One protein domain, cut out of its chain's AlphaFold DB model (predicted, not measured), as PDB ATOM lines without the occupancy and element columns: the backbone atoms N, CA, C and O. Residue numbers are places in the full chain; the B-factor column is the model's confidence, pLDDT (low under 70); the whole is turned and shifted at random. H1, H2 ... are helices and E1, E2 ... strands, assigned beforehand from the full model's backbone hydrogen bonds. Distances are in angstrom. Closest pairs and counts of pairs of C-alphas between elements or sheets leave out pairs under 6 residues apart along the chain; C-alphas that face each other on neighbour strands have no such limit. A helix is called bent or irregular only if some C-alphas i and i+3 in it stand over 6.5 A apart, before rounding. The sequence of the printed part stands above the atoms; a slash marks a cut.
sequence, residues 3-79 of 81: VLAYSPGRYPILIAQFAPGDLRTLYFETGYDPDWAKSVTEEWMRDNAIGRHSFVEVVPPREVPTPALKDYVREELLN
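This is residues 3 to 79 of the 81 residues of an uncharacterized protein of Actinobacteria bacterium (UniProt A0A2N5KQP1). A strongly twisted sheet of five strands forms the middle layer, with one helix over each face: H1 runs along the strands on one face, and H2 lies slantwise on the opposite face. E1, E2, E3 and E4 form a meander, each strand the antiparallel neighbour of the one before, and the bent strand E5 adds the other edge beside E1. The 77 printed residues hold two named helices and five named strands, in the order E1, E2, E3, E4, H1, E5, H2; the class is mixed, helices and strands. The sheet's order is E4, E3, E2, E1, E5, all antiparallel. The whole is compact and rounded, with a radius of gyration of the C-alphas of 11.3 A and spans of 28 by 24 by 23 A.

E1, residues 3 to 6, begins with C-alpha 3 at (139.094, 176.271, 176.396) and is 7.8 A long. E2, residues 13 to 19, measures 18.7 A, and E3, residues 22 to 27, measures 16.2 A. E4 is residues 38 to 40, 6.6 A. H1, residues 42 to 50, measures 10.6 A and begins with C-alpha 42 at (149.139, 173.576, 168.887). E5, residues 56 to 63, measures 16.0 A and bends by 85 degrees at residue 60. H2, residues 66 to 78, measures 17.5 A and ends with C-alpha 78 at (127.029, 168.125, 177.915); it is irregular, with C-alphas 67 and 70 7.4 A apart.

E1 and E2 form a hairpin at 164 degrees, with N 15 and O 5 2.8 A apart. E2 and E3 form a hairpin at 151 degrees, with N 24 and O 16 2.8 A apart. E3 and E4 form a hairpin at 133 degrees, with N 25 and O 38 2.8 A apart. E5 is antiparallel to E1 at 152 degrees, with N 58 and O 4 2.8 A apart. H1 is on the sheet at a height of 9.2 A, over E1 and only just over E2, on which 3 of its C-alphas fall; its line and that of E1 stand at 17 degrees on the local plane. The closest C-alphas of H1 and E1 are those of Ile 50 and Ala 5, 7.5 A apart. H2 is on the opposite face at a height of 9.9 A, over E1 and only just over E2, with 3 C-alphas on it; its line and that of E1 stand at 44 degrees on the local plane. H1 and H2 are apart. Of the O i to N i+4 pairs, 4 of 5 in H1 and 6 of 9 in H2 are within hydrogen-bond range.

The two C-alphas farthest apart are those of Gly 21 and Asn 79, 29.8 A. The printed part has no cut and no long link. Mean pLDDT of the printed part is 90.8; residue 79 alone is under 70.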
ATOM      1  N   VAL A   3     139.408 177.582 176.984       95.56
ATOM      2  CA  VAL A   3     139.094 176.271 176.396       95.56
ATOM      3  C   VAL A   3     139.062 176.429 174.879       95.56
ATOM      4  O   VAL A   3     138.394 177.334 174.375       95.56
ATOM      5  N   LEU A   4     139.799 175.577 174.163       95.56
ATOM      6  CA  LEU A   4     139.924 175.641 172.702       95.56
ATOM      7  C   LEU A   4     139.327 174.429 171.994       95.56
ATOM      8  O   LEU A   4     138.946 174.536 170.836       95.56
ATOM      9  N   ALA A   5     139.253 173.280 172.661       95.19
ATOM     10  CA  ALA A   5     138.580 172.105 172.127       95.19
ATOM     11  C   ALA A   5     138.134 171.175 173.252       95.19
ATOM     12  O   ALA A   5     138.672 171.231 174.363       95.19
ATOM     13  N   TYR A   6     137.188 170.290 172.956       94.44
ATOM     14  CA  TYR A   6     136.767 169.238 173.874       94.44
ATOM     15  C   TYR A   6     136.418 167.944 173.142       94.44
ATOM     16  O   TYR A   6     135.923 167.974 172.019       94.44
ATOM     17  N   SER A   7     136.639 166.793 173.778       92.25
ATOM     18  CA  SER A   7     136.085 165.537 173.277       92.25
ATOM     19  C   SER A   7     134.601 165.453 173.649       92.25
ATOM     20  O   SER A   7     134.275 165.614 174.831       92.25
ATOM     21  N   PRO A   8     133.691 165.170 172.704       86.38
ATOM     22  CA  PRO A   8     132.285 164.963 173.030       86.38
ATOM     23  C   PRO A   8     132.083 163.664 173.831       86.38
ATOM     24  O   PRO A   8     132.937 162.775 173.845       86.38
ATOM     25  N   GLY A   9     130.921 163.532 174.474       85.44
ATOM     26  CA  GLY A   9     130.515 162.318 175.186       85.44
ATOM     27  C   GLY A   9     130.580 162.423 176.710       85.44
ATOM     28  O   GLY A   9     130.811 163.484 177.274       85.44
ATOM     29  N   ARG A  10     130.340 161.295 177.394       84.38
ATOM     30  CA  ARG A  10     130.067 161.248 178.847       84.38
ATOM     31  C   ARG A  10     131.220 161.735 179.734       84.38
ATOM     32  O   ARG A  10     130.966 162.196 180.843       84.38
ATOM     33  N   TYR A  11     132.459 161.622 179.261       90.06
ATOM     34  CA  TYR A  11     133.667 161.975 180.011       90.06
ATOM     35  C   TYR A  11     134.557 162.907 179.179       90.06
ATOM     36  O   TYR A  11     135.551 162.451 178.612       90.06
ATOM     37  N   PRO A  12     134.191 164.195 179.046       92.25
ATOM     38  CA  PRO A  12     134.925 165.115 178.191       92.25
ATOM     39  C   PRO A  12     136.375 165.304 178.639       92.25
ATOM     40  O   PRO A  12     136.674 165.458 179.823       92.25
ATOM     41  N   ILE A  13     137.280 165.343 177.670       94.25
ATOM     42  CA  ILE A  13     138.643 165.839 177.818       94.25
ATOM     43  C   ILE A  13     138.656 167.235 177.218       94.25
ATOM     44  O   ILE A  13     138.141 167.434 176.121       94.25
ATOM     45  N   LEU A  14     139.255 168.195 177.911       95.69
ATOM     46  CA  LEU A  14     139.379 169.564 177.420       95.69
ATOM     47  C   LEU A  14     140.803 169.831 176.967       95.69
ATOM     48  O   LEU A  14     141.746 169.388 177.615       95.69
ATOM     49  N   ILE A  15     140.956 170.616 175.909       96.19
ATOM     50  CA  ILE A  15     142.215 171.277 175.578       96.19
ATOM     51  C   ILE A  15     142.071 172.738 175.962       96.19
ATOM     52  O   ILE A  15     141.175 173.432 175.473       96.19
ATOM     53  N   ALA A  16     142.946 173.192 176.853       96.38
ATOM     54  CA  ALA A  16     142.892 174.528 177.411       96.38
ATOM     55  C   ALA A  16     144.260 175.220 177.394       96.38
ATOM     56  O   ALA A  16     145.294 174.578 177.553       96.38
ATOM     57  N   GLN A  17     144.255 176.542 177.228       96.38
ATOM     58  CA  GLN A  17     145.428 177.407 177.275       96.38
ATOM     59  C   GLN A  17     145.448 178.207 178.581       96.38
ATOM     60  O   GLN A  17     144.531 178.995 178.856       96.38
ATOM     61  N   PHE A  18     146.502 178.031 179.375       93.75
ATOM     62  CA  PHE A  18     146.692 178.746 180.644       93.75
ATOM     63  C   PHE A  18     147.452 180.064 180.457       93.75
ATOM     64  O   PHE A  18     147.094 181.070 181.069       93.75
ATOM     65  N   ALA A  19     148.431 180.067 179.557       93.38
ATOM     66  CA  ALA A  19     149.198 181.220 179.097       93.38
ATOM     67  C   ALA A  19     149.493 181.053 177.593       93.38
ATOM     68  O   ALA A  19     149.358 179.937 177.089       93.38
ATOM     69  N   PRO A  20     149.885 182.104 176.848       92.00
ATOM     70  CA  PRO A  20     150.222 181.969 175.430       92.00
ATOM     71  C   PRO A  20     151.226 180.829 175.188       92.00
ATOM     72  O   PRO A  20     152.316 180.833 175.751       92.00
ATOM     73  N   GLY A  21     150.829 179.833 174.390       90.94
ATOM     74  CA  GLY A  21     151.625 178.630 174.108       90.94
ATOM     75  C   GLY A  21     151.583 177.515 175.169       90.94
ATOM     76  O   GLY A  21     151.991 176.398 174.867       90.94
ATOM     77  N   ASP A  22     151.048 177.758 176.370       95.50
ATOM     78  CA  ASP A  22     150.870 176.734 177.416       95.50
ATOM     79  C   ASP A  22     149.519 176.031 177.251       95.50
ATOM     80  O   ASP A  22     148.526 176.375 177.907       95.50
ATOM     81  N   LEU A  23     149.484 175.081 176.317       96.62
ATOM     82  CA  LEU A  23     148.337 174.220 176.063       96.62
ATOM     83  C   LEU A  23     148.424 172.939 176.880       96.62
ATOM     84  O   LEU A  23     149.453 172.259 176.902       96.62
ATOM     85  N   ARG A  24     147.308 172.572 177.507       97.12
ATOM     86  CA  ARG A  24     147.209 171.357 178.310       97.12
ATOM     87  C   ARG A  24     145.895 170.628 178.089       97.12
ATOM     88  O   ARG A  24     144.860 171.250 177.850       97.12
ATOM     89  N   THR A  25     145.938 169.307 178.223       96.38
ATOM     90  CA  THR A  25     144.753 168.453 178.288       96.38
ATOM     91  C   THR A  25     144.294 168.300 179.731       96.38
ATOM     92  O   THR A  25     145.081 167.876 180.582       96.38
ATOM     93  N   LEU A  26     143.023 168.591 179.993       96.25
ATOM     94  CA  LEU A  26     142.367 168.411 181.286       96.25
ATOM     95  C   LEU A  26     141.384 167.244 181.202       96.25
ATOM     96  O   LEU A  26     140.643 167.125 180.227       96.25
ATOM     97  N   TYR A  27     141.352 166.406 182.236       94.56
ATOM     98  CA  TYR A  27     140.591 165.159 182.238       94.56
ATOM     99  C   TYR A  27     139.384 165.232 183.177       94.56
ATOM    100  O   TYR A  27     139.488 165.736 184.295       94.56
ATOM    101  N   PHE A  28     138.249 164.667 182.753       92.81
ATOM    102  CA  PHE A  28     137.042 164.578 183.581       92.81
ATOM    103  C   PHE A  28     137.297 163.878 184.924       92.81
ATOM    104  O   PHE A  28     136.836 164.340 185.966       92.81
ATOM    105  N   GLU A  29     138.053 162.777 184.911       93.00
ATOM    106  CA  GLU A  29     138.296 161.924 186.084       93.00
ATOM    107  C   GLU A  29     139.071 162.636 187.196       93.00
ATOM    108  O   GLU A  29     138.853 162.368 188.373       93.00
ATOM    109  N   THR A  30     139.932 163.593 186.835       93.94
ATOM    110  CA  THR A  30     140.667 164.427 187.798       93.94
ATOM    111  C   THR A  30     139.849 165.637 188.238       93.94
ATOM    112  O   THR A  30     140.324 166.489 188.982       93.94
ATOM    113  N   GLY A  31     138.611 165.761 187.754       92.31
ATOM    114  CA  GLY A  31     137.804 166.952 187.938       92.31
ATOM    115  C   GLY A  31     138.385 168.187 187.252       92.31
ATOM    116  O   GLY A  31     138.084 169.295 187.692       92.31
ATOM    117  N   TYR A  32     139.186 167.988 186.201       94.56
ATOM    118  CA  TYR A  32     139.907 169.028 185.470       94.56
ATOM    119  C   TYR A  32     140.943 169.800 186.290       94.56
ATOM    120  O   TYR A  32     141.215 170.969 186.015       94.56
ATOM    121  N   ASP A  33     141.532 169.141 187.284       92.88
ATOM    122  CA  ASP A  33     142.638 169.690 188.058       92.88
ATOM    123  C   ASP A  33     143.865 169.976 187.153       92.88
ATOM    124  O   ASP A  33     144.364 169.047 186.500       92.88
ATOM    125  N   PRO A  34     144.360 171.232 187.087       91.75
ATOM    126  CA  PRO A  34     145.539 171.604 186.306       91.75
ATOM    127  C   PRO A  34     146.829 170.881 186.699       91.75
ATOM    128  O   PRO A  34     147.712 170.745 185.846       91.75
ATOM    129  N   ASP A  35     146.951 170.414 187.945       93.12
ATOM    130  CA  ASP A  35     148.157 169.727 188.432       93.12
ATOM    131  C   ASP A  35     148.311 168.330 187.812       93.12
ATOM    132  O   ASP A  35     149.414 167.789 187.723       93.12
ATOM    133  N   TRP A  36     147.211 167.770 187.306       93.94
ATOM    134  CA  TRP A  36     147.174 166.488 186.597       93.94
ATOM    135  C   TRP A  36     147.114 166.650 185.074       93.94
ATOM    136  O   TRP A  36     146.954 165.669 184.337       93.94
ATOM    137  N   ALA A  37     147.205 167.886 184.586       94.62
ATOM    138  CA  ALA A  37     147.112 168.187 183.170       94.62
ATOM    139  C   ALA A  37     148.373 167.738 182.419       94.62
ATOM    140  O   ALA A  37     149.487 167.812 182.938       94.62
ATOM    141  N   LYS A  38     148.214 167.327 181.157       95.25
ATOM    142  CA  LYS A  38     149.357 167.020 180.280       95.25
ATOM    143  C   LYS A  38     149.552 168.116 179.253       95.25
ATOM    144  O   LYS A  38     148.587 168.538 178.625       95.25
ATOM    145  N   SER A  39     150.789 168.556 179.062       96.44
ATOM    146  CA  SER A  39     151.114 169.569 178.060       96.44
ATOM    147  C   SER A  39     151.003 169.001 176.648       96.44
ATOM    148  O   SER A  39     151.402 167.864 176.391       96.44
ATOM    149  N   VAL A  40     150.487 169.810 175.730       95.25
ATOM    150  CA  VAL A  40     150.377 169.499 174.301       95.25
ATOM    151  C   VAL A  40     150.790 170.715 173.479       95.25
ATOM    152  O   VAL A  40     150.848 171.826 173.994       95.25
ATOM    153  N   THR A  41     151.096 170.522 172.200       94.75
ATOM    154  CA  THR A  41     151.393 171.629 171.280       94.75
ATOM    155  C   THR A  41     150.166 171.988 170.449       94.75
ATOM    156  O   THR A  41     149.228 171.199 170.319       94.75
ATOM    157  N   GLU A  42     150.179 173.174 169.840       91.50
ATOM    158  CA  GLU A  42     149.139 173.576 168.887       91.50
ATOM    159  C   GLU A  42     149.066 172.639 167.677       91.50
ATOM    160  O   GLU A  42     147.981 172.286 167.227       91.50
ATOM    161  N   GLU A  43     150.225 172.221 167.162       92.88
ATOM    162  CA  GLU A  43     150.320 171.250 166.070       92.88
ATOM    163  C   GLU A  43     149.689 169.918 166.477       92.88
ATOM    164  O   GLU A  43     148.819 169.407 165.776       92.88
ATOM    165  N   TRP A  44     150.024 169.408 167.669       92.31
ATOM    166  CA  TRP A  44     149.421 168.180 168.177       92.31
ATOM    167  C   TRP A  44     147.899 168.302 168.306       92.31
ATOM    168  O   TRP A  44     147.185 167.379 167.914       92.31
ATOM    169  N   MET A  45     147.397 169.428 168.826       91.75
ATOM    170  CA  MET A  45     145.961 169.692 168.955       91.75
ATOM    171  C   MET A  45     145.263 169.661 167.589       91.75
ATOM    172  O   MET A  45     144.246 168.977 167.450       91.75
ATOM    173  N   ARG A  46     145.799 170.376 166.592       89.31
ATOM    174  CA  ARG A  46     145.211 170.432 165.245       89.31
ATOM    175  C   ARG A  46     145.197 169.055 164.589       89.31
ATOM    176  O   ARG A  46     144.146 168.608 164.132       89.31
ATOM    177  N   ASP A  47     146.323 168.353 164.626       89.81
ATOM    178  CA  ASP A  47     146.491 167.107 163.876       89.81
ATOM    179  C   ASP A  47     145.847 165.903 164.561       89.81
ATOM    180  O   ASP A  47     145.386 164.980 163.888       89.81
ATOM    181  N   ASN A  48     145.825 165.879 165.896       85.81
ATOM    182  CA  ASN A  48     145.368 164.714 166.651       85.81
ATOM    183  C   ASN A  48     144.017 164.955 167.304       85.81
ATOM    184  O   ASN A  48     143.106 164.163 167.088       85.81
ATOM    185  N   ALA A  49     143.847 166.024 168.078       86.19
ATOM    186  CA  ALA A  49     142.590 166.226 168.790       86.19
ATOM    187  C   ALA A  49     141.446 166.557 167.824       86.19
ATOM    188  O   ALA A  49     140.475 165.802 167.748       86.19
ATOM    189  N   ILE A  50     141.595 167.636 167.051       84.00
ATOM    190  CA  ILE A  50     140.578 168.080 166.086       84.00
ATOM    191  C   ILE A  50     140.579 167.154 164.863       84.00
ATOM    192  O   ILE A  50     139.533 166.649 164.467       84.00
ATOM    193  N   GLY A  51     141.755 166.885 164.288       78.50
ATOM    194  CA  GLY A  51     141.871 166.145 163.030       78.50
ATOM    195  C   GLY A  51     141.608 164.635 163.105       78.50
ATOM    196  O   GLY A  51     141.126 164.066 162.128       78.50
ATOM    197  N   ARG A  52     141.924 163.960 164.224       77.44
ATOM    198  CA  ARG A  52     141.862 162.480 164.318       77.44
ATOM    199  C   ARG A  52     140.919 161.946 165.387       77.44
ATOM    200  O   ARG A  52     140.293 160.915 165.173       77.44
ATOM    201  N   HIS A  53     140.841 162.605 166.537       76.19
ATOM    202  CA  HIS A  53     140.086 162.129 167.699       76.19
ATOM    203  C   HIS A  53     138.704 162.778 167.830       76.19
ATOM    204  O   HIS A  53     138.058 162.620 168.865       76.19
ATOM    205  N   SER A  54     138.238 163.474 166.787       82.19
ATOM    206  CA  SER A  54     136.907 164.087 166.715       82.19
ATOM    207  C   SER A  54     136.596 165.023 167.886       82.19
ATOM    208  O   SER A  54     135.450 165.103 168.333       82.19
ATOM    209  N   PHE A  55     137.605 165.724 168.411       92.75
ATOM    210  CA  PHE A  55     137.343 166.810 169.346       92.75
ATOM    211  C   PHE A  55     136.591 167.917 168.611       92.75
ATOM    212  O   PHE A  55     136.899 168.246 167.465       92.75
ATOM    213  N   VAL A  56     135.627 168.515 169.298       91.69
ATOM    214  CA  VAL A  56     134.928 169.705 168.832       91.69
ATOM    215  C   VAL A  56     135.795 170.913 169.160       91.69
ATOM    216  O   VAL A  56     136.165 171.130 170.316       91.69
ATOM    217  N   GLU A  57     136.137 171.685 168.135       93.44
ATOM    218  CA  GLU A  57     136.829 172.957 168.296       93.44
ATOM    219  C   GLU A  57     135.871 174.023 168.850       93.44
ATOM    220  O   GLU A  57     134.713 174.120 168.440       93.44
ATOM    221  N   VAL A  58     136.354 174.837 169.787       92.44
ATOM    222  CA  VAL A  58     135.601 175.931 170.405       92.44
ATOM    223  C   VAL A  58     136.032 177.240 169.750       92.44
ATOM    224  O   VAL A  58     137.096 177.781 170.061       92.44
ATOM    225  N   VAL A  59     135.199 177.753 168.841       89.88
ATOM    226  CA  VAL A  59     135.462 178.987 168.085       89.88
ATOM    227  C   VAL A  59     134.335 180.007 168.317       89.88
ATOM    228  O   VAL A  59     133.195 179.732 167.943       89.88
ATOM    229  N   PRO A  60     134.620 181.199 168.886       91.81
ATOM    230  CA  PRO A  60     135.909 181.616 169.451       91.81
ATOM    231  C   PRO A  60     136.241 180.854 170.752       91.81
ATOM    232  O   PRO A  60     135.317 180.384 171.421       91.81
ATOM    233  N   PRO A  61     137.524 180.779 171.165       92.88
ATOM    234  CA  PRO A  61     137.907 180.133 172.419       92.88
ATOM    235  C   PRO A  61     137.145 180.702 173.617       92.88
ATOM    236  O   PRO A  61     136.976 181.920 173.739       92.88
ATOM    237  N   ARG A  62     136.724 179.831 174.536       94.56
ATOM    238  CA  ARG A  62     135.923 180.234 175.697       94.56
ATOM    239  C   ARG A  62     136.810 180.497 176.905       94.56
ATOM    240  O   ARG A  62     137.526 179.609 177.360       94.56
ATOM    241  N   GLU A  63     136.738 181.699 177.466       95.62
ATOM    242  CA  GLU A  63     137.397 182.004 178.737       95.62
ATOM    243  C   GLU A  63     136.597 181.444 179.910       95.62
ATOM    244  O   GLU A  63     135.426 181.775 180.090       95.62
ATOM    245  N   VAL A  64     137.240 180.585 180.703       93.44
ATOM    246  CA  VAL A  64     136.622 179.943 181.866       93.44
ATOM    247  C   VAL A  64     137.624 179.918 183.024       93.44
ATOM    248  O   VAL A  64     138.766 179.472 182.845       93.44
ATOM    249  N   PRO A  65     137.251 180.406 184.220       91.88
ATOM    250  CA  PRO A  65     138.035 180.197 185.433       91.88
ATOM    251  C   PRO A  65     138.093 178.710 185.801       91.88
ATOM    252  O   PRO A  65     137.073 178.028 185.751       91.88
ATOM    253  N   THR A  66     139.249 178.211 186.250       87.56
ATOM    254  CA  THR A  66     139.411 176.803 186.666       87.56
ATOM    255  C   THR A  66     138.341 176.326 187.661       87.56
ATOM    256  O   THR A  66     137.789 175.250 187.441       87.56
ATOM    257  N   PRO A  67     137.955 177.102 188.699       89.00
ATOM    258  CA  PRO A  67     136.916 176.663 189.634       89.00
ATOM    259  C   PRO A  67     135.539 176.450 188.987       89.00
ATOM    260  O   PRO A  67     134.757 175.650 189.485       89.00
ATOM    261  N   ALA A  68     135.254 177.132 187.873       91.38
ATOM    262  CA  ALA A  68     133.978 177.066 187.160       91.38
ATOM    263  C   ALA A  68     133.976 176.032 186.019       91.38
ATOM    264  O   ALA A  68     132.982 175.889 185.310       91.38
ATOM    265  N   LEU A  69     135.083 175.311 185.801       91.00
ATOM    266  CA  LEU A  69     135.235 174.453 184.626       91.00
ATOM    267  C   LEU A  69     134.264 173.270 184.626       91.00
ATOM    268  O   LEU A  69     133.730 172.909 183.582       91.00
ATOM    269  N   LYS A  70     134.015 172.679 185.800       89.31
ATOM    270  CA  LYS A  70     133.053 171.578 185.943       89.31
ATOM    271  C   LYS A  70     131.640 172.016 185.578       89.31
ATOM    272  O   LYS A  70     130.965 171.301 184.839       89.31
ATOM    273  N   ASP A  71     131.228 173.182 186.067       91.00
ATOM    274  CA  ASP A  71     129.902 173.734 185.795       91.00
ATOM    275  C   ASP A  71     129.768 174.080 184.313       91.00
ATOM    276  O   ASP A  71     128.812 173.648 183.676       91.00
ATOM    277  N   TYR A  72     130.789 174.718 183.729       90.44
ATOM    278  CA  TYR A  72     130.847 174.981 182.291       90.44
ATOM    279  C   TYR A  72     130.671 173.705 181.456       90.44
ATOM    280  O   TYR A  72     129.832 173.666 180.560       90.44
ATOM    281  N   VAL A  73     131.408 172.632 181.757       89.44
ATOM    282  CA  VAL A  73     131.271 171.377 181.000       89.44
ATOM    283  C   VAL A  73     129.864 170.802 181.136       89.44
ATOM    284  O   VAL A  73     129.270 170.388 180.140       89.44
ATOM    285  N   ARG A  74     129.328 170.764 182.359       87.19
ATOM    286  CA  ARG A  74     128.004 170.196 182.620       87.19
ATOM    287  C   ARG A  74     126.910 170.973 181.895       87.19
ATOM    288  O   ARG A  74     126.038 170.360 181.293       87.19
ATOM    289  N   GLU A  75     126.947 172.295 181.980       87.31
ATOM    290  CA  GLU A  75     125.843 173.156 181.554       87.31
ATOM    291  C   GLU A  75     125.908 173.514 180.074       87.31
ATOM    292  O   GLU A  75     124.866 173.595 179.436       87.31
ATOM    293  N   GLU A  76     127.109 173.666 179.516       82.12
ATOM    294  CA  GLU A  76     127.294 174.181 178.156       82.12
ATOM    295  C   GLU A  76     127.765 173.111 177.168       82.12
ATOM    296  O   GLU A  76     127.420 173.178 175.992       82.12
ATOM    297  N   LEU A  77     128.552 172.121 177.608       82.50
ATOM    298  CA  LEU A  77     129.114 171.116 176.691       82.50
ATOM    299  C   LEU A  77     128.323 169.808 176.669       82.50
ATOM    300  O   LEU A  77     128.229 169.180 175.619       82.50
ATOM    301  N   LEU A  78     127.772 169.384 177.808       79.38
ATOM    302  CA  LEU A  78     127.029 168.125 177.915       79.38
ATOM    303  C   LEU A  78     125.523 168.279 177.694       79.38
ATOM    304  O   LEU A  78     124.905 167.356 177.177       79.38
ATOM    305  N   ASN A  79     124.934 169.420 178.059       66.25
ATOM    306  CA  ASN A  79     123.499 169.662 177.868       66.25
ATOM    307  C   ASN A  79     123.132 170.119 176.444       66.25
ATOM    308  O   ASN A  79     121.952 170.157 176.113       66.25
TER     309      ASN A  79